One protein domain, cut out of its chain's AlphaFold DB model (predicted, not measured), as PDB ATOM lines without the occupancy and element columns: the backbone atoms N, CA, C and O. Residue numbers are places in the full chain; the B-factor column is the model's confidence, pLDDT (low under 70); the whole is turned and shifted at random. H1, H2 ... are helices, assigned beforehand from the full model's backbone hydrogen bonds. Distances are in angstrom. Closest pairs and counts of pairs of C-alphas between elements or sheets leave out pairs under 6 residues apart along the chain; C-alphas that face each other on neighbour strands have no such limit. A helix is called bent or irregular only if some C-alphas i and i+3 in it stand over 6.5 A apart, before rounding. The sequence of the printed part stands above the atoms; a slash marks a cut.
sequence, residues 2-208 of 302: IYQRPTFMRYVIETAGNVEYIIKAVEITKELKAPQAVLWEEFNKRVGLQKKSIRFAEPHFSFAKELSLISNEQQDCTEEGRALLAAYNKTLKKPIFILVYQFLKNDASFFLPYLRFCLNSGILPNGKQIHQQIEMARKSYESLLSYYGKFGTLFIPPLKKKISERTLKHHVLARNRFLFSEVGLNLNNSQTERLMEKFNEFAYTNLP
ATOM      1  N   ILE A   2     126.292 200.293 222.134       42.78
ATOM      2  CA  ILE A   2     126.121 201.530 221.355       42.78
ATOM      3  C   ILE A   2     126.354 201.148 219.894       42.78
ATOM      4  O   ILE A   2     127.469 200.798 219.519       42.78
ATOM      5  N   TYR A   3     125.288 201.129 219.097       49.16
ATOM      6  CA  TYR A   3     125.363 200.775 217.683       49.16
ATOM      7  C   TYR A   3     126.129 201.860 216.923       49.16
ATOM      8  O   TYR A   3     125.696 203.011 216.869       49.16
ATOM      9  N   GLN A   4     127.276 201.498 216.350       61.81
ATOM     10  CA  GLN A   4     128.033 202.397 215.486       61.81
ATOM     11  C   GLN A   4     127.376 202.493 214.114       61.81
ATOM     12  O   GLN A   4     126.827 201.516 213.592       61.81
ATOM     13  N   ARG A   5     127.416 203.701 213.543       65.50
ATOM     14  CA  ARG A   5     126.890 203.933 212.204       65.50
ATOM     15  C   ARG A   5     127.725 203.131 211.199       65.50
ATOM     16  O   ARG A   5     128.948 203.129 211.296       65.50
ATOM     17  N   PRO A   6     127.080 202.462 210.241       68.00
ATOM     18  CA  PRO A   6     127.783 201.732 209.198       68.00
ATOM     19  C   PRO A   6     128.628 202.679 208.340       68.00
ATOM     20  O   PRO A   6     128.145 203.736 207.929       68.00
ATOM     21  N   THR A   7     129.865 202.278 208.036       80.44
ATOM     22  CA  THR A   7     130.806 203.066 207.227       80.44
ATOM     23  C   THR A   7     130.845 202.500 205.805       80.44
ATOM     24  O   THR A   7     131.482 201.489 205.514       80.44
ATOM     25  N   PHE A   8     130.051 203.096 204.919       87.56
ATOM     26  CA  PHE A   8     129.960 202.697 203.519       87.56
ATOM     27  C   PHE A   8     129.664 203.912 202.649       87.56
ATOM     28  O   PHE A   8     128.601 204.521 202.787       87.56
ATOM     29  N   MET A   9     130.563 204.196 201.709       90.56
ATOM     30  CA  MET A   9     130.365 205.236 200.711       90.56
ATOM     31  C   MET A   9     129.385 204.762 199.645       90.56
ATOM     32  O   MET A   9     129.687 203.824 198.893       90.56
ATOM     33  N   ARG A  10     128.222 205.410 199.564       83.69
ATOM     34  CA  ARG A  10     127.061 204.937 198.788       83.69
ATOM     35  C   ARG A  10     127.017 205.527 197.390       83.69
ATOM     36  O   ARG A  10     126.748 204.816 196.426       83.69
ATOM     37  N   TYR A  11     127.250 206.826 197.288       85.00
ATOM     38  CA  TYR A  11     127.058 207.625 196.087       85.00
ATOM     39  C   TYR A  11     128.382 207.835 195.360       85.00
ATOM     40  O   TYR A  11     128.821 208.952 195.102       85.00
ATOM     41  N   VAL A  12     129.034 206.724 195.023       85.75
ATOM     42  CA  VAL A  12     130.317 206.721 194.317       85.75
ATOM     43  C   VAL A  12     130.129 206.257 192.883       85.75
ATOM     44  O   VAL A  12     129.483 205.245 192.621       85.75
ATOM     45  N   ILE A  13     130.696 207.022 191.953       88.38
ATOM     46  CA  ILE A  13     130.580 206.816 190.506       88.38
ATOM     47  C   ILE A  13     131.961 206.445 189.962       88.38
ATOM     48  O   ILE A  13     132.958 207.025 190.380       88.38
ATOM     49  N   GLU A  14     132.030 205.506 189.013       85.81
ATOM     50  CA  GLU A  14     133.295 204.921 188.511       85.81
ATOM     51  C   GLU A  14     134.342 205.936 188.027       85.81
ATOM     52  O   GLU A  14     135.538 205.657 188.048       85.81
ATOM     53  N   THR A  15     133.910 207.117 187.583       87.38
ATOM     54  CA  THR A  15     134.792 208.181 187.090       87.38
ATOM     55  C   THR A  15     135.382 209.056 188.200       87.38
ATOM     56  O   THR A  15     136.273 209.859 187.916       87.38
ATOM     57  N   ALA A  16     134.934 208.895 189.449       88.19
ATOM     58  CA  ALA A  16     135.481 209.573 190.617       88.19
ATOM     59  C   ALA A  16     136.882 209.046 190.998       88.19
ATOM     60  O   ALA A  16     137.457 208.203 190.315       88.19
ATOM     61  N   GLY A  17     137.461 209.561 192.085       87.44
ATOM     62  CA  GLY A  17     138.737 209.070 192.623       87.44
ATOM     63  C   GLY A  17     140.001 209.751 192.084       87.44
ATOM     64  O   GLY A  17     141.100 209.362 192.455       87.44
ATOM     65  N   ASN A  18     139.886 210.789 191.248       94.88
ATOM     66  CA  ASN A  18     141.009 211.706 191.019       94.88
ATOM     67  C   ASN A  18     141.134 212.649 192.229       94.88
ATOM     68  O   ASN A  18     140.197 213.396 192.517       94.88
ATOM     69  N   VAL A  19     142.273 212.602 192.923       96.88
ATOM     70  CA  VAL A  19     142.510 213.356 194.165       96.88
ATOM     71  C   VAL A  19     142.520 214.862 193.924       96.88
ATOM     72  O   VAL A  19     141.891 215.590 194.686       96.88
ATOM     73  N   GLU A  20     143.143 215.333 192.842       96.25
ATOM     74  CA  GLU A  20     143.184 216.766 192.515       96.25
ATOM     75  C   GLU A  20     141.775 217.312 192.257       96.25
ATOM     76  O   GLU A  20     141.426 218.409 192.687       96.25
ATOM     77  N   TYR A  21     140.919 216.520 191.609       96.06
ATOM     78  CA  TYR A  21     139.524 216.895 191.373       96.06
ATOM     79  C   TYR A  21     138.673 216.853 192.644       96.06
ATOM     80  O   TYR A  21     137.793 217.693 192.809       96.06
ATOM     81  N   ILE A  22     138.944 215.929 193.567       96.94
ATOM     82  CA  ILE A  22     138.298 215.924 194.888       96.94
ATOM     83  C   ILE A  22     138.698 217.184 195.664       96.94
ATOM     84  O   ILE A  22     137.821 217.896 196.143       96.94
ATOM     85  N   ILE A  23     139.993 217.508 195.727       97.56
ATOM     86  CA  ILE A  23     140.497 218.721 196.389       97.56
ATOM     87  C   ILE A  23     139.866 219.972 195.766       97.56
ATOM     88  O   ILE A  23     139.350 220.822 196.489       97.56
ATOM     89  N   LYS A  24     139.819 220.051 194.430       96.94
ATOM     90  CA  LYS A  24     139.205 221.174 193.714       96.94
ATOM     91  C   LYS A  24     137.708 221.315 194.007       96.94
ATOM     92  O   LYS A  24     137.224 222.436 194.128       96.94
ATOM     93  N   ALA A  25     136.977 220.208 194.152       96.50
ATOM     94  CA  ALA A  25     135.574 220.250 194.560       96.50
ATOM     95  C   ALA A  25     135.418 220.852 195.968       96.50
ATOM     96  O   ALA A  25     134.593 221.740 196.160       96.50
ATOM     97  N   VAL A  26     136.255 220.435 196.927       97.62
ATOM     98  CA  VAL A  26     136.250 220.974 198.302       97.62
ATOM     99  C   VAL A  26     136.602 222.468 198.320       97.62
ATOM    100  O   VAL A  26     135.954 223.241 199.026       97.62
ATOM    101  N   GLU A  27     137.593 222.886 197.531       97.50
ATOM    102  CA  GLU A  27     137.999 224.290 197.362       97.50
ATOM    103  C   GLU A  27     136.839 225.157 196.859       97.50
ATOM    104  O   GLU A  27     136.468 226.131 197.513       97.50
ATOM    105  N   ILE A  28     136.205 224.761 195.751       96.62
ATOM    106  CA  ILE A  28     135.086 225.504 195.153       96.62
ATOM    107  C   ILE A  28     133.898 225.577 196.114       96.62
ATOM    108  O   ILE A  28     133.284 226.633 196.255       96.62
ATOM    109  N   THR A  29     133.582 224.480 196.807       96.88
ATOM    110  CA  THR A  29     132.536 224.474 197.836       96.88
ATOM    111  C   THR A  29     132.837 225.473 198.948       96.88
ATOM    112  O   THR A  29     131.952 226.242 199.324       96.88
ATOM    113  N   LYS A  30     134.076 225.495 199.456       95.38
ATOM    114  CA  LYS A  30     134.496 226.424 200.515       95.38
ATOM    115  C   LYS A  30     134.372 227.886 200.078       95.38
ATOM    116  O   LYS A  30     133.977 228.721 200.890       95.38
ATOM    117  N   GLU A  31     134.746 228.187 198.839       95.19
ATOM    118  CA  GLU A  31     134.753 229.548 198.296       95.19
ATOM    119  C   GLU A  31     133.353 230.069 197.984       95.19
ATOM    120  O   GLU A  31     133.028 231.197 198.347       95.19
ATOM    121  N   LEU A  32     132.531 229.266 197.303       93.69
ATOM    122  CA  LEU A  32     131.277 229.753 196.731       93.69
ATOM    123  C   LEU A  32     130.064 229.564 197.636       93.69
ATOM    124  O   LEU A  32     129.137 230.364 197.545       93.69
ATOM    125  N   LYS A  33     130.028 228.500 198.455       89.94
ATOM    126  CA  LYS A  33     128.860 228.137 199.286       89.94
ATOM    127  C   LYS A  33     127.529 228.229 198.523       89.94
ATOM    128  O   LYS A  33     126.537 228.773 199.005       89.94
ATOM    129  N   ALA A  34     127.546 227.750 197.284       90.75
ATOM    130  CA  ALA A  34     126.485 227.955 196.310       90.75
ATOM    131  C   ALA A  34     125.686 226.664 196.058       90.75
ATOM    132  O   ALA A  34     126.138 225.566 196.403       90.75
ATOM    133  N   PRO A  35     124.511 226.757 195.408       90.81
ATOM    134  CA  PRO A  35     123.782 225.584 194.945       90.81
ATOM    135  C   PRO A  35     124.631 224.686 194.040       90.81
ATOM    136  O   PRO A  35     125.485 225.147 193.282       90.81
ATOM    137  N   GLN A  36     124.335 223.387 194.059       89.69
ATOM    138  CA  GLN A  36     125.123 222.351 193.387       89.69
ATOM    139  C   GLN A  36     125.349 222.600 191.887       89.69
ATOM    140  O   GLN A  36     126.442 222.341 191.394       89.69
ATOM    141  N   ALA A  37     124.353 223.135 191.172       89.38
ATOM    142  CA  ALA A  37     124.492 223.473 189.754       89.38
ATOM    143  C   ALA A  37     125.610 224.504 189.512       89.38
ATOM    144  O   ALA A  37     126.462 224.292 188.654       89.38
ATOM    145  N   VAL A  38     125.668 225.552 190.342       91.88
ATOM    146  CA  VAL A  38     126.696 226.603 190.271       91.88
ATOM    147  C   VAL A  38     128.078 226.032 190.594       91.88
ATOM    148  O   VAL A  38     129.049 226.314 189.895       91.88
ATOM    149  N   LEU A  39     128.171 225.175 191.618       93.06
ATOM    150  CA  LEU A  39     129.431 224.515 191.979       93.06
ATOM    151  C   LEU A  39     129.969 223.644 190.832       93.06
ATOM    152  O   LEU A  39     131.172 223.626 190.572       93.06
ATOM    153  N   TRP A  40     129.087 222.924 190.136       92.50
ATOM    154  CA  TRP A  40     129.457 222.067 189.009       92.50
ATOM    155  C   TRP A  40     129.908 222.855 187.782       92.50
ATOM    156  O   TRP A  40     130.879 222.467 187.128       92.50
ATOM    157  N   GLU A  41     129.227 223.953 187.470       91.62
ATOM    158  CA  GLU A  41     129.617 224.856 186.387       91.62
ATOM    159  C   GLU A  41     130.997 225.463 186.643       91.62
ATOM    160  O   GLU A  41     131.882 225.364 185.785       91.62
ATOM    161  N   GLU A  42     131.220 226.001 187.845       93.50
ATOM    162  CA  GLU A  42     132.513 226.574 188.218       93.50
ATOM    163  C   GLU A  42     133.622 225.516 188.199       93.50
ATOM    164  O   GLU A  42     134.717 225.766 187.690       93.50
ATOM    165  N   PHE A  43     133.341 224.303 188.678       94.31
ATOM    166  CA  PHE A  43     134.290 223.198 188.608       94.31
ATOM    167  C   PHE A  43     134.732 222.929 187.174       94.31
ATOM    168  O   PHE A  43     135.930 222.964 186.888       94.31
ATOM    169  N   ASN A  44     133.782 222.728 186.257       92.06
ATOM    170  CA  ASN A  44     134.085 222.441 184.855       92.06
ATOM    171  C   ASN A  44     134.865 223.581 184.190       92.06
ATOM    172  O   ASN A  44     135.754 223.318 183.376       92.06
ATOM    173  N   LYS A  45     134.581 224.833 184.565       91.38
ATOM    174  CA  LYS A  45     135.344 226.001 184.121       91.38
ATOM    175  C   LYS A  45     136.798 225.935 184.598       91.38
ATOM    176  O   LYS A  45     137.696 226.064 183.767       91.38
ATOM    177  N   ARG A  46     137.043 225.681 185.891       92.00
ATOM    178  CA  ARG A  46     138.400 225.636 186.476       92.00
ATOM    179  C   ARG A  46     139.246 224.468 185.981       92.00
ATOM    180  O   ARG A  46     140.457 224.613 185.873       92.00
ATOM    181  N   VAL A  47     138.633 223.330 185.654       89.06
ATOM    182  CA  VAL A  47     139.363 222.172 185.104       89.06
ATOM    183  C   VAL A  47     139.492 222.198 183.572       89.06
ATOM    184  O   VAL A  47     139.963 221.226 182.985       89.06
ATOM    185  N   GLY A  48     139.082 223.289 182.911       84.00
ATOM    186  CA  GLY A  48     139.251 223.483 181.465       84.00
ATOM    187  C   GLY A  48     138.299 222.657 180.593       84.00
ATOM    188  O   GLY A  48     138.605 222.362 179.441       84.00
ATOM    189  N   LEU A  49     137.137 222.260 181.120       77.00
ATOM    190  CA  LEU A  49     136.194 221.341 180.472       77.00
ATOM    191  C   LEU A  49     134.900 222.027 180.012       77.00
ATOM    192  O   LEU A  49     133.841 221.407 180.017       77.00
ATOM    193  N   GLN A  50     134.989 223.278 179.548       59.09
ATOM    194  CA  GLN A  50     133.848 224.145 179.193       59.09
ATOM    195  C   GLN A  50     132.835 223.542 178.189       59.09
ATOM    196  O   GLN A  50     131.718 224.036 178.095       59.09
ATOM    197  N   LYS A  51     133.190 222.476 177.454       56.00
ATOM    198  CA  LYS A  51     132.304 221.772 176.501       56.00
ATOM    199  C   LYS A  51     131.798 220.399 176.976       56.00
ATOM    200  O   LYS A  51     131.113 219.716 176.217       56.00
ATOM    201  N   LYS A  52     132.153 219.939 178.181       60.06
ATOM    202  CA  LYS A  52     131.671 218.653 178.715       60.06
ATOM    203  C   LYS A  52     130.340 218.823 179.449       60.06
ATOM    204  O   LYS A  52     130.006 219.903 179.920       60.06
ATOM    205  N   SER A  53     129.589 217.724 179.553       73.31
ATOM    206  CA  SER A  53     128.369 217.658 180.364       73.31
ATOM    207  C   SER A  53     128.637 218.171 181.782       73.31
ATOM    208  O   SER A  53     129.618 217.755 182.401       73.31
ATOM    209  N   ILE A  54     127.727 218.992 182.321       70.38
ATOM    210  CA  ILE A  54     127.755 219.472 183.716       70.38
ATOM    211  C   ILE A  54     127.960 218.304 184.703       70.38
ATOM    212  O   ILE A  54     128.656 218.442 185.710       70.38
ATOM    213  N   ARG A  55     127.457 217.113 184.351       77.94
ATOM    214  CA  ARG A  55     127.582 215.869 185.124       77.94
ATOM    215  C   ARG A  55     129.004 215.307 185.223       77.94
ATOM    216  O   ARG A  55     129.212 214.320 185.918       77.94
ATOM    217  N   PHE A  56     130.002 215.906 184.569       86.88
ATOM    218  CA  PHE A  56     131.404 215.542 184.793       86.88
ATOM    219  C   PHE A  56     131.860 215.855 186.228       86.88
ATOM    220  O   PHE A  56     132.623 215.087 186.807       86.88
ATOM    221  N   ALA A  57     131.373 216.953 186.812       90.62
ATOM    222  CA  ALA A  57     131.724 217.361 188.171       90.62
ATOM    223  C   ALA A  57     131.084 216.456 189.242       90.62
ATOM    224  O   ALA A  57     131.688 216.187 190.281       90.62
ATOM    225  N   GLU A  58     129.872 215.959 188.977       91.81
ATOM    226  CA  GLU A  58     129.036 215.193 189.912       91.81
ATOM    227  C   GLU A  58     129.780 214.051 190.642       91.81
ATOM    228  O   GLU A  58     129.734 214.027 191.877       91.81
ATOM    229  N   PRO A  59     130.512 213.150 189.956       93.06
ATOM    230  CA  PRO A  59     131.309 212.103 190.597       93.06
ATOM    231  C   PRO A  59     132.285 212.616 191.661       93.06
ATOM    232  O   PRO A  59     132.452 211.975 192.697       93.06
ATOM    233  N   HIS A  60     132.932 213.760 191.424       94.50
ATOM    234  CA  HIS A  60     133.977 214.295 192.302       94.50
ATOM    235  C   HIS A  60     133.389 214.954 193.549       94.50
ATOM    236  O   HIS A  60     133.857 214.685 194.654       94.50
ATOM    237  N   PHE A  61     132.315 215.733 193.390       94.56
ATOM    238  CA  PHE A  61     131.568 216.282 194.527       94.56
ATOM    239  C   PHE A  61     130.935 215.176 195.372       94.56
ATOM    240  O   PHE A  61     130.981 215.243 196.596       94.56
ATOM    241  N   SER A  62     130.382 214.141 194.733       93.56
ATOM    242  CA  SER A  62     129.778 213.016 195.453       93.56
ATOM    243  C   SER A  62     130.831 212.248 196.253       93.56
ATOM    244  O   SER A  62     130.629 211.986 197.431       93.56
ATOM    245  N   PHE A  63     132.009 211.986 195.675       95.56
ATOM    246  CA  PHE A  63     133.111 211.349 196.404       95.56
ATOM    247  C   PHE A  63     133.620 212.218 197.567       95.56
ATOM    248  O   PHE A  63     133.874 211.707 198.653       95.56
ATOM    249  N   ALA A  64     133.745 213.535 197.375       96.50
ATOM    250  CA  ALA A  64     134.160 214.457 198.434       96.50
ATOM    251  C   ALA A  64     133.159 214.506 199.605       96.50
ATOM    252  O   ALA A  64     133.569 214.566 200.765       96.50
ATOM    253  N   LYS A  65     131.855 214.427 199.314       94.94
ATOM    254  CA  LYS A  65     130.793 214.285 200.322       94.94
ATOM    255  C   LYS A  65     130.884 212.966 201.084       94.94
ATOM    256  O   LYS A  65     130.802 212.957 202.305       94.94
ATOM    257  N   GLU A  66     131.113 211.867 200.373       94.31
ATOM    258  CA  GLU A  66     131.287 210.536 200.968       94.31
ATOM    259  C   GLU A  66     132.559 210.434 201.832       94.31
ATOM    260  O   GLU A  66     132.592 209.691 202.807       94.31
ATOM    261  N   LEU A  67     133.591 211.234 201.544       95.56
ATOM    262  CA  LEU A  67     134.761 211.419 202.413       95.56
ATOM    263  C   LEU A  67     134.506 212.365 203.602       95.56
ATOM    264  O   LEU A  67     135.438 212.656 204.348       95.56
ATOM    265  N   SER A  68     133.284 212.877 203.773       94.62
ATOM    266  CA  SER A  68     132.942 213.889 204.780       94.62
ATOM    267  C   SER A  68     133.778 215.175 204.679       94.62
ATOM    268  O   SER A  68     134.005 215.845 205.679       94.62
ATOM    269  N   LEU A  69     134.241 215.542 203.476       96.88
ATOM    270  CA  LEU A  69     134.969 216.800 203.212       96.88
ATOM    271  C   LEU A  69     134.019 217.951 202.840       96.88
ATOM    272  O   LEU A  69     134.367 219.129 202.933       96.88
ATOM    273  N   ILE A  70     132.816 217.593 202.389       95.81
ATOM    274  CA  ILE A  70     131.719 218.499 202.050       95.81
ATOM    275  C   ILE A  70     130.470 218.009 202.780       95.81
ATOM    276  O   ILE A  70     130.173 216.816 202.778       95.81
ATOM    277  N   SER A  71     129.723 218.933 203.381       90.56
ATOM    278  CA  SER A  71     128.452 218.633 204.035       90.56
ATOM    279  C   SER A  71     127.409 218.160 203.019       90.56
ATOM    280  O   SER A  71     127.201 218.785 201.974       90.56
ATOM    281  N   ASN A  72     126.711 217.073 203.352       79.06
ATOM    282  CA  ASN A  72     125.613 216.546 202.538       79.06
ATOM    283  C   ASN A  72     124.417 217.504 202.466       79.06
ATOM    284  O   ASN A  72     123.755 217.568 201.433       79.06
ATOM    285  N   GLU A  73     124.161 218.248 203.544       77.06
ATOM    286  CA  GLU A  73     122.960 219.074 203.700       77.06
ATOM    287  C   GLU A  73     123.207 220.527 203.294       77.06
ATOM    288  O   GLU A  73     122.402 221.129 202.592       77.06
ATOM    289  N   GLN A  74     124.343 221.085 203.715       73.81
ATOM    290  CA  GLN A  74     124.574 222.532 203.668       73.81
ATOM    291  C   GLN A  74     125.425 222.979 202.477       73.81
ATOM    292  O   GLN A  74     125.593 224.176 202.280       73.81
ATOM    293  N   GLN A  75     125.967 222.035 201.692       82.75
ATOM    294  CA  GLN A  75     126.919 222.330 200.609       82.75
ATOM    295  C   GLN A  75     128.051 223.264 201.090       82.75
ATOM    296  O   GLN A  75     128.489 224.153 200.363       82.75
ATOM    297  N   ASP A  76     128.505 223.067 202.332       89.38
ATOM    298  CA  ASP A  76     129.629 223.786 202.934       89.38
ATOM    299  C   ASP A  76     130.806 222.825 203.134       89.38
ATOM    300  O   ASP A  76     130.649 221.604 203.241       89.38
ATOM    301  N   CYS A  77     132.002 223.396 203.173       92.25
ATOM    302  CA  CYS A  77     133.234 222.707 203.505       92.25
ATOM    303  C   CYS A  77     133.227 222.352 204.998       92.25
ATOM    304  O   CYS A  77     133.085 223.235 205.855       92.25
ATOM    305  N   THR A  78     133.382 221.063 205.300       95.00
ATOM    306  CA  THR A  78     133.463 220.560 206.676       95.00
ATOM    307  C   THR A  78     134.810 220.904 207.304       95.00
ATOM    308  O   THR A  78     135.732 221.382 206.638       95.00
ATOM    309  N   GLU A  79     134.959 220.630 208.594       95.19
ATOM    310  CA  GLU A  79     136.215 220.839 209.316       95.19
ATOM    311  C   GLU A  79     137.339 219.938 208.782       95.19
ATOM    312  O   GLU A  79     138.491 220.359 208.661       95.19
ATOM    313  N   GLU A  80     137.000 218.725 208.348       96.69
ATOM    314  CA  GLU A  80     137.906 217.813 207.656       96.69
ATOM    315  C   GLU A  80     138.303 218.337 206.273       96.69
ATOM    316  O   GLU A  80     139.477 218.270 205.899       96.69
ATOM    317  N   GLY A  81     137.352 218.916 205.532       97.62
ATOM    318  CA  GLY A  81     137.618 219.601 204.268       97.62
ATOM    319  C   GLY A  81     138.550 220.805 204.440       97.62
ATOM    320  O   GLY A  81     139.484 220.990 203.657       97.62
ATOM    321  N   ARG A  82     138.367 221.596 205.504       97.19
ATOM    322  CA  ARG A  82     139.246 222.731 205.837       97.19
ATOM    323  C   ARG A  82     140.651 222.265 206.197       97.19
ATOM    324  O   ARG A  82     141.610 222.846 205.690       97.19
ATOM    325  N   ALA A  83     140.773 221.216 207.012       98.25
ATOM    326  CA  ALA A  83     142.053 220.605 207.367       98.25
ATOM    327  C   ALA A  83     142.801 220.090 206.128       98.25
ATOM    328  O   ALA A  83     143.991 220.368 205.968       98.25
ATOM    329  N   LEU A  84     142.088 219.418 205.216       98.56
ATOM    330  CA  LEU A  84     142.626 218.956 203.938       98.56
ATOM    331  C   LEU A  84     143.195 220.120 203.114       98.56
ATOM    332  O   LEU A  84     144.358 220.074 202.715       98.56
ATOM    333  N   LEU A  85     142.396 221.166 202.883       98.31
ATOM    334  CA  LEU A  85     142.814 222.326 202.091       98.31
ATOM    335  C   LEU A  85     143.979 223.077 202.744       98.31
ATOM    336  O   LEU A  85     144.912 223.485 202.056       98.31
ATOM    337  N   ALA A  86     143.963 223.240 204.069       98.12
ATOM    338  CA  ALA A  86     145.058 223.875 204.793       98.12
ATOM    339  C   ALA A  86     146.369 223.087 204.643       98.12
ATOM    340  O   ALA A  86     147.426 223.685 204.427       98.12
ATOM    341  N   ALA A  87     146.316 221.754 204.736       97.94
ATOM    342  CA  ALA A  87     147.491 220.898 204.579       97.94
ATOM    343  C   ALA A  87     148.012 220.893 203.134       97.94
ATOM    344  O   ALA A  87     149.221 221.008 202.913       97.94
ATOM    345  N   TYR A  88     147.104 220.818 202.157       97.62
ATOM    346  CA  TYR A  88     147.437 220.892 200.733       97.62
ATOM    347  C   TYR A  88     148.117 222.221 200.397       97.62
ATOM    348  O   TYR A  88     149.209 222.224 199.839       97.62
ATOM    349  N   ASN A  89     147.555 223.346 200.842       96.69
ATOM    350  CA  ASN A  89     148.124 224.671 200.585       96.69
ATOM    351  C   ASN A  89     149.482 224.883 201.269       96.69
ATOM    352  O   ASN A  89     150.319 225.612 200.747       96.69
ATOM    353  N   LYS A  90     149.718 224.259 202.433       96.06
ATOM    354  CA  LYS A  90     151.006 224.351 203.137       96.06
ATOM    355  C   LYS A  90     152.105 223.528 202.464       96.06
ATOM    356  O   LYS A  90     153.254 223.951 202.449       96.06
ATOM    357  N   THR A  91     151.774 222.340 201.963       93.19
ATOM    358  CA  THR A  91     152.777 221.368 201.491       93.19
ATOM    359  C   THR A  91     152.895 221.287 199.973       93.19
ATOM    360  O   THR A  91     153.890 220.762 199.481       93.19
ATOM    361  N   LEU A  92     151.884 221.767 199.240       90.94
ATOM    362  CA  LEU A  92     151.704 221.589 197.794       90.94
ATOM    363  C   LEU A  92     151.784 220.116 197.353       90.94
ATOM    364  O   LEU A  92     152.138 219.803 196.218       90.94
ATOM    365  N   LYS A  93     151.466 219.196 198.271       93.38
ATOM    366  CA  LYS A  93     151.452 217.748 198.056       93.38
ATOM    367  C   LYS A  93     150.082 217.190 198.421       93.38
ATOM    368  O   LYS A  93     149.393 217.719 199.293       93.38
ATOM    369  N   LYS A  94     149.706 216.076 197.782       94.62
ATOM    370  CA  LYS A  94     148.485 215.322 198.103       94.62
ATOM    371  C   LYS A  94     148.476 214.971 199.604       94.62
ATOM    372  O   LYS A  94     149.394 214.269 200.038       94.62
ATOM    373  N   PRO A  95     147.473 215.394 200.400       96.88
ATOM    374  CA  PRO A  95     147.420 215.106 201.835       96.88
ATOM    375  C   PRO A  95     146.969 213.656 202.077       96.88
ATOM    376  O   PRO A  95     145.832 213.374 202.462       96.88
ATOM    377  N   ILE A  96     147.861 212.714 201.767       97.50
ATOM    378  CA  ILE A  96     147.554 211.283 201.690       97.50
ATOM    379  C   ILE A  96     147.024 210.725 203.011       97.50
ATOM    380  O   ILE A  96     146.080 209.942 203.001       97.50
ATOM    381  N   PHE A  97     147.563 211.158 204.152       98.19
ATOM    382  CA  PHE A  97     147.184 210.615 205.454       98.19
ATOM    383  C   PHE A  97     145.770 211.043 205.852       98.19
ATOM    384  O   PHE A  97     144.996 210.201 206.301       98.19
ATOM    385  N   ILE A  98     145.390 212.305 205.609       98.19
ATOM    386  CA  ILE A  98     143.999 212.762 205.799       98.19
ATOM    387  C   ILE A  98     143.064 211.971 204.891       98.19
ATOM    388  O   ILE A  98     142.029 211.488 205.342       98.19
ATOM    389  N   LEU A  99     143.427 211.821 203.616       98.38
ATOM    390  CA  LEU A  99     142.583 211.167 202.620       98.38
ATOM    391  C   LEU A  99     142.368 209.678 202.920       98.38
ATOM    392  O   LEU A  99     141.231 209.216 202.844       98.38
ATOM    393  N   VAL A 100     143.407 208.937 203.320       98.06
ATOM    394  CA  VAL A 100     143.259 207.531 203.735       98.06
ATOM    395  C   VAL A 100     142.484 207.426 205.044       98.06
ATOM    396  O   VAL A 100     141.597 206.583 205.147       98.06
ATOM    397  N   TYR A 101     142.757 208.293 206.025       97.88
ATOM    398  CA  TYR A 101     142.009 208.305 207.281       97.88
ATOM    399  C   TYR A 101     140.512 208.531 207.043       97.88
ATOM    400  O   TYR A 101     139.687 207.764 207.535       97.88
ATOM    401  N   GLN A 102     140.148 209.540 206.242       97.12
ATOM    402  CA  GLN A 102     138.751 209.801 205.887       97.12
ATOM    403  C   GLN A 102     138.143 208.656 205.088       97.12
ATOM    404  O   GLN A 102     136.987 208.300 205.306       97.12
ATOM    405  N   PHE A 103     138.907 208.046 204.190       97.31
ATOM    406  CA  PHE A 103     138.433 206.903 203.429       97.31
ATOM    407  C   PHE A 103     138.101 205.713 204.334       97.31
ATOM    408  O   PHE A 103     136.988 205.198 204.279       97.31
ATOM    409  N   LEU A 104     139.012 205.329 205.231       96.19
ATOM    410  CA  LEU A 104     138.769 204.260 206.200       96.19
ATOM    411  C   LEU A 104     137.605 204.610 207.132       96.19
ATOM    412  O   LEU A 104     136.712 203.794 207.333       96.19
ATOM    413  N   LYS A 105     137.567 205.841 207.648       94.12
ATOM    414  CA  LYS A 105     136.504 206.294 208.547       94.12
ATOM    415  C   LYS A 105     135.116 206.185 207.912       94.12
ATOM    416  O   LYS A 105     134.159 205.885 208.615       94.12
ATOM    417  N   ASN A 106     134.995 206.460 206.616       93.44
ATOM    418  CA  ASN A 106     133.701 206.510 205.939       93.44
ATOM    419  C   ASN A 106     133.371 205.240 205.135       93.44
ATOM    420  O   ASN A 106     132.228 205.089 204.713       93.44
ATOM    421  N   ASP A 107     134.319 204.314 204.947       95.00
ATOM    422  CA  ASP A 107     134.129 203.150 204.068       95.00
ATOM    423  C   ASP A 107     134.654 201.808 204.599       95.00
ATOM    424  O   ASP A 107     134.535 200.801 203.898       95.00
ATOM    425  N   ALA A 108     135.228 201.747 205.805       93.56
ATOM    426  CA  ALA A 108     135.841 200.533 206.358       93.56
ATOM    427  C   ALA A 108     134.938 199.288 206.279       93.56
ATOM    428  O   ALA A 108     135.424 198.208 205.930       93.56
ATOM    429  N   SER A 109     133.630 199.431 206.520       91.94
ATOM    430  CA  SER A 109     132.686 198.302 206.547       91.94
ATOM    431  C   SER A 109     132.432 197.651 205.199       91.94
ATOM    432  O   SER A 109     131.968 196.511 205.155       91.94
ATOM    433  N   PHE A 110     132.747 198.343 204.108       93.62
ATOM    434  CA  PHE A 110     132.748 197.767 202.769       93.62
ATOM    435  C   PHE A 110     134.170 197.513 202.265       93.62
ATOM    436  O   PHE A 110     134.463 196.451 201.711       93.62
ATOM    437  N   PHE A 111     135.070 198.474 202.446       95.12
ATOM    438  CA  PHE A 111     136.399 198.423 201.863       95.12
ATOM    439  C   PHE A 111     137.269 197.315 202.451       95.12
ATOM    440  O   PHE A 111     137.878 196.574 201.685       95.12
ATOM    441  N   LEU A 112     137.321 197.163 203.776       95.12
ATOM    442  CA  LEU A 112     138.202 196.173 204.399       95.12
ATOM    443  C   LEU A 112     137.777 194.733 204.066       95.12
ATOM    444  O   LEU A 112     138.633 193.951 203.655       95.12
ATOM    445  N   PRO A 113     136.479 194.355 204.122       95.06
ATOM    446  CA  PRO A 113     136.057 193.047 203.626       95.06
ATOM    447  C   PRO A 113     136.347 192.856 202.133       95.06
ATOM    448  O   PRO A 113     136.814 191.787 201.747       95.06
ATOM    449  N   TYR A 114     136.117 193.878 201.298       95.56
ATOM    450  CA  TYR A 114     136.441 193.826 199.866       95.56
ATOM    451  C   TYR A 114     137.931 193.556 199.643       95.56
ATOM    452  O   TYR A 114     138.285 192.654 198.884       95.56
ATOM    453  N   LEU A 115     138.795 194.284 200.348       94.81
ATOM    454  CA  LEU A 115     140.233 194.134 200.233       94.81
ATOM    455  C   LEU A 115     140.689 192.741 200.683       94.81
ATOM    456  O   LEU A 115     141.445 192.088 199.967       94.81
ATOM    457  N   ARG A 116     140.155 192.241 201.801       94.88
ATOM    458  CA  ARG A 116     140.407 190.880 202.289       94.88
ATOM    459  C   ARG A 116     140.028 189.819 201.259       94.88
ATOM    460  O   ARG A 116     140.795 188.890 201.029       94.88
ATOM    461  N   PHE A 117     138.858 189.943 200.632       95.12
ATOM    462  CA  PHE A 117     138.420 189.000 199.601       95.12
ATOM    463  C   PHE A 117     139.317 189.038 198.360       95.12
ATOM    464  O   PHE A 117     139.642 187.978 197.822       95.12
ATOM    465  N   CYS A 118     139.754 190.228 197.939       93.56
ATOM    466  CA  CYS A 118     140.716 190.387 196.852       93.56
ATOM    467  C   CYS A 118     142.052 189.701 197.173       93.56
ATOM    468  O   CYS A 118     142.476 188.829 196.415       93.56
ATOM    469  N   LEU A 119     142.663 190.020 198.320       92.00
ATOM    470  CA  LEU A 119     143.964 189.475 198.728       92.00
ATOM    471  C   LEU A 119     143.923 187.948 198.897       92.00
ATOM    472  O   LEU A 119     144.761 187.250 198.335       92.00
ATOM    473  N   ASN A 120     142.891 187.411 199.557       93.00
ATOM    474  CA  ASN A 120     142.725 185.961 199.731       93.00
ATOM    475  C   ASN A 120     142.512 185.206 198.410       93.00
ATOM    476  O   ASN A 120     142.721 183.998 198.352       93.00
ATOM    477  N   SER A 121     142.069 185.902 197.361       90.62
ATOM    478  CA  SER A 121     141.843 185.323 196.033       90.62
ATOM    479  C   SER A 121     143.008 185.579 195.068       90.62
ATOM    480  O   SER A 121     142.891 185.254 193.889       90.62
ATOM    481  N   GLY A 122     144.100 186.208 195.523       87.19
ATOM    482  CA  GLY A 122     145.213 186.628 194.662       87.19
ATOM    483  C   GLY A 122     144.839 187.711 193.640       87.19
ATOM    484  O   GLY A 122     145.556 187.921 192.662       87.19
ATOM    485  N   ILE A 123     143.707 188.395 193.838       86.50
ATOM    486  CA  ILE A 123     143.226 189.453 192.951       86.50
ATOM    487  C   ILE A 123     143.833 190.764 193.425       86.50
ATOM    488  O   ILE A 123     143.523 191.255 194.511       86.50
ATOM    489  N   LEU A 124     144.648 191.384 192.577       81.38
ATOM    490  CA  LEU A 124     145.143 192.721 192.860       81.38
ATOM    491  C   LEU A 124     144.030 193.759 192.623       81.38
ATOM    492  O   LEU A 124     143.450 193.798 191.529       81.38
ATOM    493  N   PRO A 125     143.742 194.649 193.591       74.81
ATOM    494  CA  PRO A 125     142.763 195.724 193.413       74.81
ATOM    495  C   PRO A 125     143.111 196.714 192.285       74.81
ATOM    496  O   PRO A 125     142.226 197.340 191.712       74.81
ATOM    497  N   ASN A 126     144.387 196.836 191.912       73.12
ATOM    498  CA  ASN A 126     144.839 197.621 190.754       73.12
ATOM    499  C   ASN A 126     144.863 196.819 189.434       73.12
ATOM    500  O   ASN A 126     145.226 197.356 188.387       73.12
ATOM    501  N   GLY A 127     144.486 195.539 189.469       74.62
ATOM    502  CA  GLY A 127     144.517 194.645 188.319       74.62
ATOM    503  C   GLY A 127     143.392 194.903 187.312       74.62
ATOM    504  O   GLY A 127     142.375 195.525 187.610       74.62
ATOM    505  N   LYS A 128     143.545 194.346 186.104       78.50
ATOM    506  CA  LYS A 128     142.543 194.425 185.018       78.50
ATOM    507  C   LYS A 128     141.352 193.461 185.197       78.50
ATOM    508  O   LYS A 128     140.478 193.394 184.336       78.50
ATOM    509  N   GLN A 129     141.302 192.710 186.297       87.75
ATOM    510  CA  GLN A 129     140.353 191.617 186.555       87.75
ATOM    511  C   GLN A 129     138.997 192.125 187.084       87.75
ATOM    512  O   GLN A 129     138.515 191.700 188.133       87.75
ATOM    513  N   ILE A 130     138.364 193.054 186.363       89.81
ATOM    514  CA  ILE A 130     137.189 193.782 186.864       89.81
ATOM    515  C   ILE A 130     136.012 192.870 187.239       89.81
ATOM    516  O   ILE A 130     135.373 193.098 188.262       89.81
ATOM    517  N   HIS A 131     135.746 191.806 186.476       92.12
ATOM    518  CA  HIS A 131     134.659 190.870 186.791       92.12
ATOM    519  C   HIS A 131     134.879 190.158 188.132       92.12
ATOM    520  O   HIS A 131     133.951 190.037 188.928       92.12
ATOM    521  N   GLN A 132     136.116 189.750 188.421       93.06
ATOM    522  CA  GLN A 132     136.454 189.105 189.690       93.06
ATOM    523  C   GLN A 132     136.409 190.112 190.850       93.06
ATOM    524  O   GLN A 132     135.897 189.793 191.919       93.06
ATOM    525  N   GLN A 133     136.850 191.354 190.629       93.50
ATOM    526  CA  GLN A 133     136.729 192.429 191.623       93.50
ATOM    527  C   GLN A 133     135.263 192.764 191.943       93.50
ATOM    528  O   GLN A 133     134.923 192.982 193.103       93.50
ATOM    529  N   ILE A 134     134.378 192.770 190.940       95.19
ATOM    530  CA  ILE A 134     132.930 192.948 191.139       95.19
ATOM    531  C   ILE A 134     132.358 191.820 192.002       95.19
ATOM    532  O   ILE A 134     131.534 192.086 192.878       95.19
ATOM    533  N   GLU A 135     132.812 190.583 191.807       95.69
ATOM    534  CA  GLU A 135     132.402 189.452 192.641       95.69
ATOM    535  C   GLU A 135     132.898 189.597 194.090       95.69
ATOM    536  O   GLU A 135     132.135 189.396 195.035       95.69
ATOM    537  N   MET A 136     134.140 190.050 194.304       96.19
ATOM    538  CA  MET A 136     134.642 190.344 195.657       96.19
ATOM    539  C   MET A 136     133.862 191.491 196.318       96.19
ATOM    540  O   MET A 136     133.556 191.447 197.512       96.19
ATOM    541  N   ALA A 137     133.481 192.504 195.540       95.00
ATOM    542  CA  ALA A 137     132.634 193.595 196.005       95.00
ATOM    543  C   ALA A 137     131.219 193.125 196.359       95.00
ATOM    544  O   ALA A 137     130.646 193.611 197.335       95.00
ATOM    545  N   ARG A 138     130.661 192.158 195.618       95.94
ATOM    546  CA  ARG A 138     129.377 191.528 195.950       95.94
ATOM    547  C   ARG A 138     129.447 190.826 197.302       95.94
ATOM    548  O   ARG A 138     128.625 191.123 198.164       95.94
ATOM    549  N   LYS A 139     130.472 189.999 197.526       95.81
ATOM    550  CA  LYS A 139     130.710 189.322 198.815       95.81
ATOM    551  C   LYS A 139     130.890 190.309 199.971       95.81
ATOM    552  O   LYS A 139     130.375 190.094 201.070       95.81
ATOM    553  N   SER A 140     131.587 191.422 199.730       94.25
ATOM    554  CA  SER A 140     131.709 192.505 200.713       94.25
ATOM    555  C   SER A 140     130.353 193.140 201.039       94.25
ATOM    556  O   SER A 140     129.992 193.278 202.209       94.25
ATOM    557  N   TYR A 141     129.551 193.447 200.018       92.94
ATOM    558  CA  TYR A 141     128.209 194.000 200.199       92.94
ATOM    559  C   TYR A 141     127.280 193.050 200.966       92.94
ATOM    560  O   TYR A 141     126.529 193.480 201.839       92.94
ATOM    561  N   GLU A 142     127.346 191.753 200.680       92.56
ATOM    562  CA  GLU A 142     126.604 190.720 201.407       92.56
ATOM    563  C   GLU A 142     127.053 190.615 202.869       92.56
ATOM    564  O   GLU A 142     126.216 190.484 203.760       92.56
ATOM    565  N   SER A 143     128.353 190.766 203.141       91.19
ATOM    566  CA  SER A 143     128.887 190.821 204.509       91.19
ATOM    567  C   SER A 143     128.360 192.047 205.266       91.19
ATOM    568  O   SER A 143     127.891 191.927 206.399       91.19
ATOM    569  N   LEU A 144     128.355 193.217 204.615       89.69
ATOM    570  CA  LEU A 144     127.776 194.454 205.146       89.69
ATOM    571  C   LEU A 144     126.274 194.292 205.450       89.69
ATOM    572  O   LEU A 144     125.810 194.693 206.519       89.69
ATOM    573  N   LEU A 145     125.518 193.679 204.532       88.12
ATOM    574  CA  LEU A 145     124.100 193.359 204.718       88.12
ATOM    575  C   LEU A 145     123.869 192.355 205.849       88.12
ATOM    576  O   LEU A 145     122.899 192.493 206.584       88.12
ATOM    577  N   SER A 146     124.720 191.346 205.999       87.38
ATOM    578  CA  SER A 146     124.584 190.359 207.072       87.38
ATOM    579  C   SER A 146     124.781 191.008 208.444       87.38
ATOM    580  O   SER A 146     123.978 190.801 209.356       87.38
ATOM    581  N   TYR A 147     125.797 191.869 208.562       84.19
ATOM    582  CA  TYR A 147     126.123 192.548 209.812       84.19
ATOM    583  C   TYR A 147     125.093 193.625 210.176       84.19
ATOM    584  O   TYR A 147     124.565 193.637 211.288       84.19
ATOM    585  N   TYR A 148     124.760 194.512 209.231       81.50
ATOM    586  CA  TYR A 148     123.901 195.659 209.522       81.50
ATOM    587  C   TYR A 148     122.469 195.571 208.984       81.50
ATOM    588  O   TYR A 148     121.644 196.421 209.311       81.50
ATOM    589  N   GLY A 149     122.125 194.583 208.159       69.31
ATOM    590  CA  GLY A 149     120.820 194.515 207.483       69.31
ATOM    591  C   GLY A 149     119.638 194.347 208.437       69.31
ATOM    592  O   GLY A 149     118.544 194.824 208.140       69.31
ATOM    593  N   LYS A 150     119.863 193.759 209.621       65.75
ATOM    594  CA  LYS A 150     118.874 193.728 210.716       65.75
ATOM    595  C   LYS A 150     118.597 195.118 211.304       65.75
ATOM    596  O   LYS A 150     117.530 195.343 211.862       65.75
ATOM    597  N   PHE A 151     119.523 196.054 211.122       65.62
ATOM    598  CA  PHE A 151     119.448 197.447 211.560       65.62
ATOM    599  C   PHE A 151     119.180 198.395 210.383       65.62
ATOM    600  O   PHE A 151     119.653 199.529 210.377       65.62
ATOM    601  N   GLY A 152     118.445 197.935 209.361       55.84
ATOM    602  CA  GLY A 152     118.261 198.637 208.084       55.84
ATOM    603  C   GLY A 152     117.749 200.083 208.180       55.84
ATOM    604  O   GLY A 152     117.952 200.848 207.242       55.84
ATOM    605  N   THR A 153     117.157 200.480 209.312       57.09
ATOM    606  CA  THR A 153     116.728 201.856 209.617       57.09
ATOM    607  C   THR A 153     117.878 202.815 209.939       57.09
ATOM    608  O   THR A 153     117.696 204.024 209.848       57.09
ATOM    609  N   LEU A 154     119.069 202.310 210.284       62.56
ATOM    610  CA  LEU A 154     120.254 203.132 210.571       62.56
ATOM    611  C   LEU A 154     120.944 203.654 209.302       62.56
ATOM    612  O   LEU A 154     121.815 204.520 209.383       62.56
ATOM    613  N   PHE A 155     120.571 203.141 208.126       62.41
ATOM    614  CA  PHE A 155     121.068 203.623 206.843       62.41
ATOM    615  C   PHE A 155     120.048 204.569 206.212       62.41
ATOM    616  O   PHE A 155     118.899 204.192 205.999       62.41
ATOM    617  N   ILE A 156     120.495 205.758 205.813       58.75
ATOM    618  CA  ILE A 156     119.702 206.678 204.995       58.75
ATOM    619  C   ILE A 156     120.456 206.883 203.675       58.75
ATOM    620  O   ILE A 156     121.554 207.442 203.701       58.75
ATOM    621  N   PRO A 157     119.931 206.392 202.533       67.12
ATOM    622  CA  PRO A 157     118.769 205.500 202.375       67.12
ATOM    623  C   PRO A 157     119.063 204.067 202.871       67.12
ATOM    624  O   PRO A 157     120.226 203.702 202.980       67.12
ATOM    625  N   PRO A 158     118.072 203.204 203.137       75.81
ATOM    626  CA  PRO A 158     118.330 201.831 203.585       75.81
ATOM    627  C   PRO A 158     119.198 201.009 202.613       75.81
ATOM    628  O   PRO A 158     119.147 201.213 201.395       75.81
ATOM    629  N   LEU A 159     119.977 200.048 203.130       79.56
ATOM    630  CA  LEU A 159     120.676 199.086 202.268       79.56
ATOM    631  C   LEU A 159     119.664 198.238 201.488       79.56
ATOM    632  O   LEU A 159     118.681 197.737 202.036       79.56
ATOM    633  N   LYS A 160     119.925 198.042 200.194       83.06
ATOM    634  CA  LYS A 160     119.091 197.205 199.332       83.06
ATOM    635  C   LYS A 160     119.499 195.747 199.503       83.06
ATOM    636  O   LYS A 160     120.673 195.427 199.412       83.06
ATOM    637  N   LYS A 161     118.534 194.831 199.632       84.12
ATOM    638  CA  LYS A 161     118.821 193.379 199.682       84.12
ATOM    639  C   LYS A 161     119.572 192.866 198.448       84.12
ATOM    640  O   LYS A 161     120.269 191.865 198.527       84.12
ATOM    641  N   LYS A 162     119.398 193.530 197.301       85.56
ATOM    642  CA  LYS A 162     120.088 193.224 196.046       85.56
ATOM    643  C   LYS A 162     120.738 194.491 195.501       85.56
ATOM    644  O   LYS A 162     120.077 195.524 195.379       85.56
ATOM    645  N   ILE A 163     122.010 194.384 195.136       90.12
ATOM    646  CA  ILE A 163     122.784 195.434 194.473       90.12
ATOM    647  C   ILE A 163     123.079 195.019 193.029       90.12
ATOM    648  O   ILE A 163     123.442 193.869 192.755       90.12
ATOM    649  N   SER A 164     122.873 195.951 192.093       93.81
ATOM    650  CA  SER A 164     123.116 195.692 190.673       93.81
ATOM    651  C   SER A 164     124.613 195.586 190.386       93.81
ATOM    652  O   SER A 164     125.427 196.221 191.060       93.81
ATOM    653  N   GLU A 165     124.978 194.825 189.355       94.75
ATOM    654  CA  GLU A 165     126.371 194.710 188.913       94.75
ATOM    655  C   GLU A 165     126.959 196.071 188.525       94.75
ATOM    656  O   GLU A 165     128.070 196.407 188.925       94.75
ATOM    657  N   ARG A 166     126.173 196.909 187.837       93.06
ATOM    658  CA  ARG A 166     126.567 198.280 187.489       93.06
ATOM    659  C   ARG A 166     126.912 199.104 188.728       93.06
ATOM    660  O   ARG A 166     127.918 199.807 188.736       93.06
ATOM    661  N   THR A 167     126.094 199.022 189.776       92.06
ATOM    662  CA  THR A 167     126.360 199.731 191.035       92.06
ATOM    663  C   THR A 167     127.653 199.221 191.671       92.06
ATOM    664  O   THR A 167     128.519 200.028 191.990       92.06
ATOM    665  N   LEU A 168     127.842 197.899 191.779       93.62
ATOM    666  CA  LEU A 168     129.087 197.308 192.294       93.62
ATOM    667  C   LEU A 168     130.319 197.750 191.496       93.62
ATOM    668  O   LEU A 168     131.324 198.137 192.088       93.62
ATOM    669  N   LYS A 169     130.225 197.765 190.164       93.94
ATOM    670  CA  LYS A 169     131.287 198.258 189.284       93.94
ATOM    671  C   LYS A 169     131.656 199.707 189.607       93.94
ATOM    672  O   LYS A 169     132.840 200.012 189.722       93.94
ATOM    673  N   HIS A 170     130.669 200.584 189.804       92.69
ATOM    674  CA  HIS A 170     130.928 201.963 190.221       92.69
ATOM    675  C   HIS A 170     131.660 202.036 191.567       92.69
ATOM    676  O   HIS A 170     132.641 202.773 191.677       92.69
ATOM    677  N   HIS A 171     131.250 201.228 192.552       91.12
ATOM    678  CA  HIS A 171     131.922 201.169 193.851       91.12
ATOM    679  C   HIS A 171     133.388 200.739 193.730       91.12
ATOM    680  O   HIS A 171     134.257 201.387 194.314       91.12
ATOM    681  N   VAL A 172     133.652 199.672 192.974       92.88
ATOM    682  CA  VAL A 172     134.991 199.106 192.769       92.88
ATOM    683  C   VAL A 172     135.894 200.095 192.046       92.88
ATOM    684  O   VAL A 172     136.951 200.455 192.557       92.88
ATOM    685  N   LEU A 173     135.468 200.586 190.880       93.44
ATOM    686  CA  LEU A 173     136.310 201.432 190.038       93.44
ATOM    687  C   LEU A 173     136.650 202.763 190.708       93.44
ATOM    688  O   LEU A 173     137.802 203.186 190.648       93.44
ATOM    689  N   ALA A 174     135.692 203.391 191.397       93.75
ATOM    690  CA  ALA A 174     135.937 204.648 192.100       93.75
ATOM    691  C   ALA A 174     136.974 204.485 193.225       93.75
ATOM    692  O   ALA A 174     137.891 205.296 193.342       93.75
ATOM    693  N   ARG A 175     136.859 203.415 194.028       94.44
ATOM    694  CA  ARG A 175     137.791 203.106 195.128       94.44
ATOM    695  C   ARG A 175     139.165 202.726 194.608       94.44
ATOM    696  O   ARG A 175     140.161 203.270 195.073       94.44
ATOM    697  N   ASN A 176     139.218 201.840 193.614       94.19
ATOM    698  CA  ASN A 176     140.483 201.394 193.044       94.19
ATOM    699  C   ASN A 176     141.221 202.565 192.386       94.19
ATOM    700  O   ASN A 176     142.428 202.712 192.559       94.19
ATOM    701  N   ARG A 177     140.490 203.448 191.690       94.38
ATOM    702  CA  ARG A 177     141.058 204.678 191.139       94.38
ATOM    703  C   ARG A 177     141.560 205.607 192.242       94.38
ATOM    704  O   ARG A 177     142.687 206.083 192.139       94.38
ATOM    705  N   PHE A 178     140.774 205.829 193.293       96.75
ATOM    706  CA  PHE A 178     141.168 206.684 194.412       96.75
ATOM    707  C   PHE A 178     142.414 206.180 195.141       96.75
ATOM    708  O   PHE A 178     143.313 206.967 195.402       96.75
ATOM    709  N   LEU A 179     142.499 204.885 195.437       95.88
ATOM    710  CA  LEU A 179     143.585 204.334 196.244       95.88
ATOM    711  C   LEU A 179     144.826 203.995 195.418       95.88
ATOM    712  O   LEU A 179     145.927 204.342 195.824       95.88
ATOM    713  N   PHE A 180     144.670 203.340 194.267       94.56
ATOM    714  CA  PHE A 180     145.785 202.644 193.613       94.56
ATOM    715  C   PHE A 180     146.242 203.270 192.294       94.56
ATOM    716  O   PHE A 180     147.252 202.843 191.744       94.56
ATOM    717  N   SER A 181     145.518 204.253 191.748       93.69
ATOM    718  CA  SER A 181     145.947 204.922 190.512       93.69
ATOM    719  C   SER A 181     146.885 206.098 190.784       93.69
ATOM    720  O   SER A 181     146.833 206.711 191.850       93.69
ATOM    721  N   GLU A 182     147.672 206.477 189.776       93.81
ATOM    722  CA  GLU A 182     148.579 207.635 189.817       93.81
ATOM    723  C   GLU A 182     147.841 208.963 190.074       93.81
ATOM    724  O   GLU A 182     148.291 209.814 190.847       93.81
ATOM    725  N   VAL A 183     146.655 209.133 189.477       94.25
ATOM    726  CA  VAL A 183     145.789 210.301 189.721       94.25
ATOM    727  C   VAL A 183     145.082 210.240 191.082       94.25
ATOM    728  O   VAL A 183     144.520 211.238 191.533       94.25
ATOM    729  N   GLY A 184     145.106 209.072 191.725       96.38
ATOM    730  CA  GLY A 184     144.645 208.825 193.085       96.38
ATOM    731  C   GLY A 184     145.757 209.038 194.117       96.38
ATOM    732  O   GLY A 184     146.563 209.969 194.008       96.38
ATOM    733  N   LEU A 185     145.788 208.164 195.124       96.12
ATOM    734  CA  LEU A 185     146.791 208.114 196.191       96.12
ATOM    735  C   LEU A 185     148.007 207.246 195.848       96.12
ATOM    736  O   LEU A 185     149.013 207.336 196.544       96.12
ATOM    737  N   ASN A 186     147.929 206.460 194.772       95.50
ATOM    738  CA  ASN A 186     149.014 205.625 194.261       95.50
ATOM    739  C   ASN A 186     149.604 204.647 195.301       95.50
ATOM    740  O   ASN A 186     150.822 204.500 195.408       95.50
ATOM    741  N   LEU A 187     148.741 203.991 196.083       94.88
ATOM    742  CA  LEU A 187     149.160 202.953 197.023       94.88
ATOM    743  C   LEU A 187     149.662 201.716 196.271       94.88
ATOM    744  O   LEU A 187     148.996 201.215 195.363       94.88
ATOM    745  N   ASN A 188     150.822 201.203 196.678       93.25
ATOM    746  CA  ASN A 188     151.388 199.974 196.122       93.25
ATOM    747  C   ASN A 188     150.846 198.713 196.827       93.25
ATOM    748  O   ASN A 188     150.140 198.795 197.835       93.25
ATOM    749  N   ASN A 189     151.177 197.529 196.301       91.19
ATOM    750  CA  ASN A 189     150.679 196.256 196.840       91.19
ATOM    751  C   ASN A 189     151.116 196.022 198.296       91.19
ATOM    752  O   ASN A 189     150.288 195.658 199.119       91.19
ATOM    753  N   SER A 190     152.370 196.326 198.642       93.81
ATOM    754  CA  SER A 190     152.882 196.167 200.013       93.81
ATOM    755  C   SER A 190     152.168 197.096 201.007       93.81
ATOM    756  O   SER A 190     151.775 196.680 202.093       93.81
ATOM    757  N   GLN A 191     151.913 198.348 200.620       95.81
ATOM    758  CA  GLN A 191     151.101 199.281 201.411       95.81
ATOM    759  C   GLN A 191     149.658 198.786 201.541       95.81
ATOM    760  O   GLN A 191     149.034 198.961 202.580       95.81
ATOM    761  N   THR A 192     149.124 198.153 200.499       93.50
ATOM    762  CA  THR A 192     147.769 197.599 200.490       93.50
ATOM    763  C   THR A 192     147.635 196.412 201.448       93.50
ATOM    764  O   THR A 192     146.673 196.350 202.212       93.50
ATOM    765  N   GLU A 193     148.610 195.506 201.454       93.94
ATOM    766  CA  GLU A 193     148.686 194.380 202.393       93.94
ATOM    767  C   GLU A 193     148.794 194.881 203.836       93.94
ATOM    768  O   GLU A 193     147.950 194.538 204.663       93.94
ATOM    769  N   ARG A 194     149.719 195.809 204.122       96.06
ATOM    770  CA  ARG A 194     149.831 196.418 205.459       96.06
ATOM    771  C   ARG A 194     148.566 197.155 205.885       96.06
ATOM    772  O   ARG A 194     148.191 197.106 207.056       96.06
ATOM    773  N   LEU A 195     147.892 197.850 204.964       96.12
ATOM    774  CA  LEU A 195     146.621 198.519 205.253       96.12
ATOM    775  C   LEU A 195     145.573 197.501 205.717       96.12
ATOM    776  O   LEU A 195     144.866 197.753 206.690       96.12
ATOM    777  N   MET A 196     145.509 196.344 205.053       95.12
ATOM    778  CA  MET A 196     144.639 195.246 205.458       95.12
ATOM    779  C   MET A 196     145.025 194.719 206.843       95.12
ATOM    780  O   MET A 196     144.169 194.648 207.720       95.12
ATOM    781  N   GLU A 197     146.298 194.399 207.071       95.50
ATOM    782  CA  GLU A 197     146.794 193.853 208.342       95.50
ATOM    783  C   GLU A 197     146.519 194.782 209.529       95.50
ATOM    784  O   GLU A 197     146.013 194.346 210.562       95.50
ATOM    785  N   LYS A 198     146.803 196.080 209.376       97.00
ATOM    786  CA  LYS A 198     146.690 197.058 210.465       97.00
ATOM    787  C   LYS A 198     145.258 197.459 210.779       97.00
ATOM    788  O   LYS A 198     145.026 197.940 211.893       97.00
ATOM    789  N   PHE A 199     144.334 197.295 209.827       97.06
ATOM    790  CA  PHE A 199     142.962 197.777 209.970       97.06
ATOM    791  C   PHE A 199     141.856 196.716 209.883       97.06
ATOM    792  O   PHE A 199     140.715 197.062 210.167       97.06
ATOM    793  N   ASN A 200     142.139 195.444 209.559       94.00
ATOM    794  CA  ASN A 200     141.125 194.388 209.365       94.00
ATOM    795  C   ASN A 200     140.087 194.300 210.496       94.00
ATOM    796  O   ASN A 200     138.895 194.140 210.233       94.00
ATOM    797  N   GLU A 201     140.535 194.419 211.747       93.94
ATOM    798  CA  GLU A 201     139.672 194.334 212.930       93.94
ATOM    799  C   GLU A 201     138.661 195.490 213.036       93.94
ATOM    800  O   GLU A 201     137.613 195.328 213.656       93.94
ATOM    801  N   PHE A 202     138.908 196.614 212.350       92.62
ATOM    802  CA  PHE A 202     138.055 197.806 212.373       92.62
ATOM    803  C   PHE A 202     137.072 197.889 211.199       92.62
ATOM    804  O   PHE A 202     136.502 198.945 210.946       92.62
ATOM    805  N   ALA A 203     136.821 196.787 210.480       90.50
ATOM    806  CA  ALA A 203     135.804 196.764 209.422       90.50
ATOM    807  C   ALA A 203     134.432 197.238 209.931       90.50
ATOM    808  O   ALA A 203     133.740 198.002 209.265       90.50
ATOM    809  N   TYR A 204     134.041 196.827 211.134       87.88
ATOM    810  CA  TYR A 204     132.718 197.126 211.690       87.88
ATOM    811  C   TYR A 204     132.777 197.932 212.982       87.88
ATOM    812  O   TYR A 204     131.784 197.991 213.712       87.88
ATOM    813  N   THR A 205     133.934 198.538 213.263       88.12
ATOM    814  CA  THR A 205     134.136 199.374 214.441       88.12
ATOM    815  C   THR A 205     134.763 200.720 214.081       88.12
ATOM    816  O   THR A 205     135.316 200.894 212.998       88.12
ATOM    817  N   ASN A 206     134.727 201.677 215.007       89.31
ATOM    818  CA  ASN A 206     135.494 202.914 214.898       89.31
ATOM    819  C   ASN A 206     136.987 202.618 214.717       89.31
ATOM    820  O   ASN A 206     137.504 201.636 215.255       89.31
ATOM    821  N   LEU A 207     137.671 203.513 214.002       92.69
ATOM    822  CA  LEU A 207     139.126 203.495 213.908       92.69
ATOM    823  C   LEU A 207     139.761 203.637 215.302       92.69
ATOM    824  O   LEU A 207     139.184 204.307 216.167       92.69
ATOM    825  N   PRO A 208     140.938 203.028 215.524       95.00
ATOM    826  CA  PRO A 208     141.614 203.101 216.808       95.00
ATOM    827  C   PRO A 208     142.152 204.510 217.076       95.00
ATOM    828  O   PRO A 208     142.403 205.289 216.154       95.00
TER     829      PRO A 208
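This is residues 2 to 208 of the 302 residues of an uncharacterized protein of Candidatus Hydrogenedentes bacterium (UniProt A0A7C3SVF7). Two clusters of crossed helices sit side by side: in the first, H2, H3 and H4 pack round H1; in the second, H5b lies between H6 and H8, and H7 crosses H6. The bent helix H5 joins them, its arm H5a bridging from H3 and H4 towards H7 and H8 before H5b turns into the second cluster. The printed part has 207 residues with eight named helices, H1 to H8 in order along the chain, and no named strand; the class is all helix. It is compact, with a radius of gyration of the C-alphas of 16.7 A, and rounded, with spans of 42 by 38 by 35 A.

After residues 2 to 18, which hold no named element, comes the hub, H1, residues 19 to 32. It touches H2, residues 36 to 46, at a steep tilt of 59 degrees, opposite ways; the closest C-alphas, of Ile 28 and Leu 39, are 6.6 A apart. With residues 21 to 26 alone H1 touches H3, residues 58 to 66, about perpendicular at 85 degrees; the closest C-alphas, of Ile 22 and His 60, are 5.3 A apart. H4, residues 79 to 91, touches H1 with residues 81 to 85 alone; the closest C-alphas, of Val 26 and Gly 81, are 6.3 A apart. H5, residues 96 to 120, was assigned as one helix by its hydrogen bonds but is bent, with C-alphas 106 and 109 8.3 A apart; its arms H5a, residues 96 to 106, and H5b, residues 109 to 120, are only just about perpendicular at 72 degrees. H5a and H4 are close but not clearly touching, the closest C-alphas, of Leu 84 and Ile 98, being 6.6 A apart. H5b forms a helical hairpin with H6, residues 130 to 154, at a shallow tilt of 34 degrees, only just short of steep; the closest C-alphas, of Tyr 114 and Ser 140, are 5.0 A apart. H7, residues 165 to 180, touches H6 about perpendicular at 76 degrees, with residues 165 to 172 alone; the closest C-alphas, of Ile 134 and Lys 169, are 5.9 A apart. H8, residues 189 to 202, touches H5b at a steep tilt of 49 degrees; the closest C-alphas, of Leu 112 and Asn 200, are 6.0 A apart. Every O i to N i+4 pair is within hydrogen-bond range in H1, H2, H3, H4, H5a and H7, against 7 of 8 in H5b, 16 of 21 in H6 and 8 of 10 in H8.

H1 begins at C-alpha 19, (142.510, 213.356, 194.165), and is 20.0 A long; H4 is 18.3 A, H5b 17.3 A and H7 21.5 A. H6, 30.6 A, has a kink of 71 degrees near residue 148 and is irregular, C-alphas 150 and 153 being 8.5 A apart. H8, 20.1 A, is irregular too, with C-alphas 198 and 201 7.9 A apart, and ends at C-alpha 202, (138.055, 197.806, 212.373).

The C-alphas of Ile 2 and Lys 51, 49.6 A apart, are the two farthest apart. The printed part has no cut; the links H2 to H3 and H3 to H4 are long. The mean pLDDT of the printed part is 89.3, with residues 2 to 6, 50 to 52 and 149 to 157 under 70.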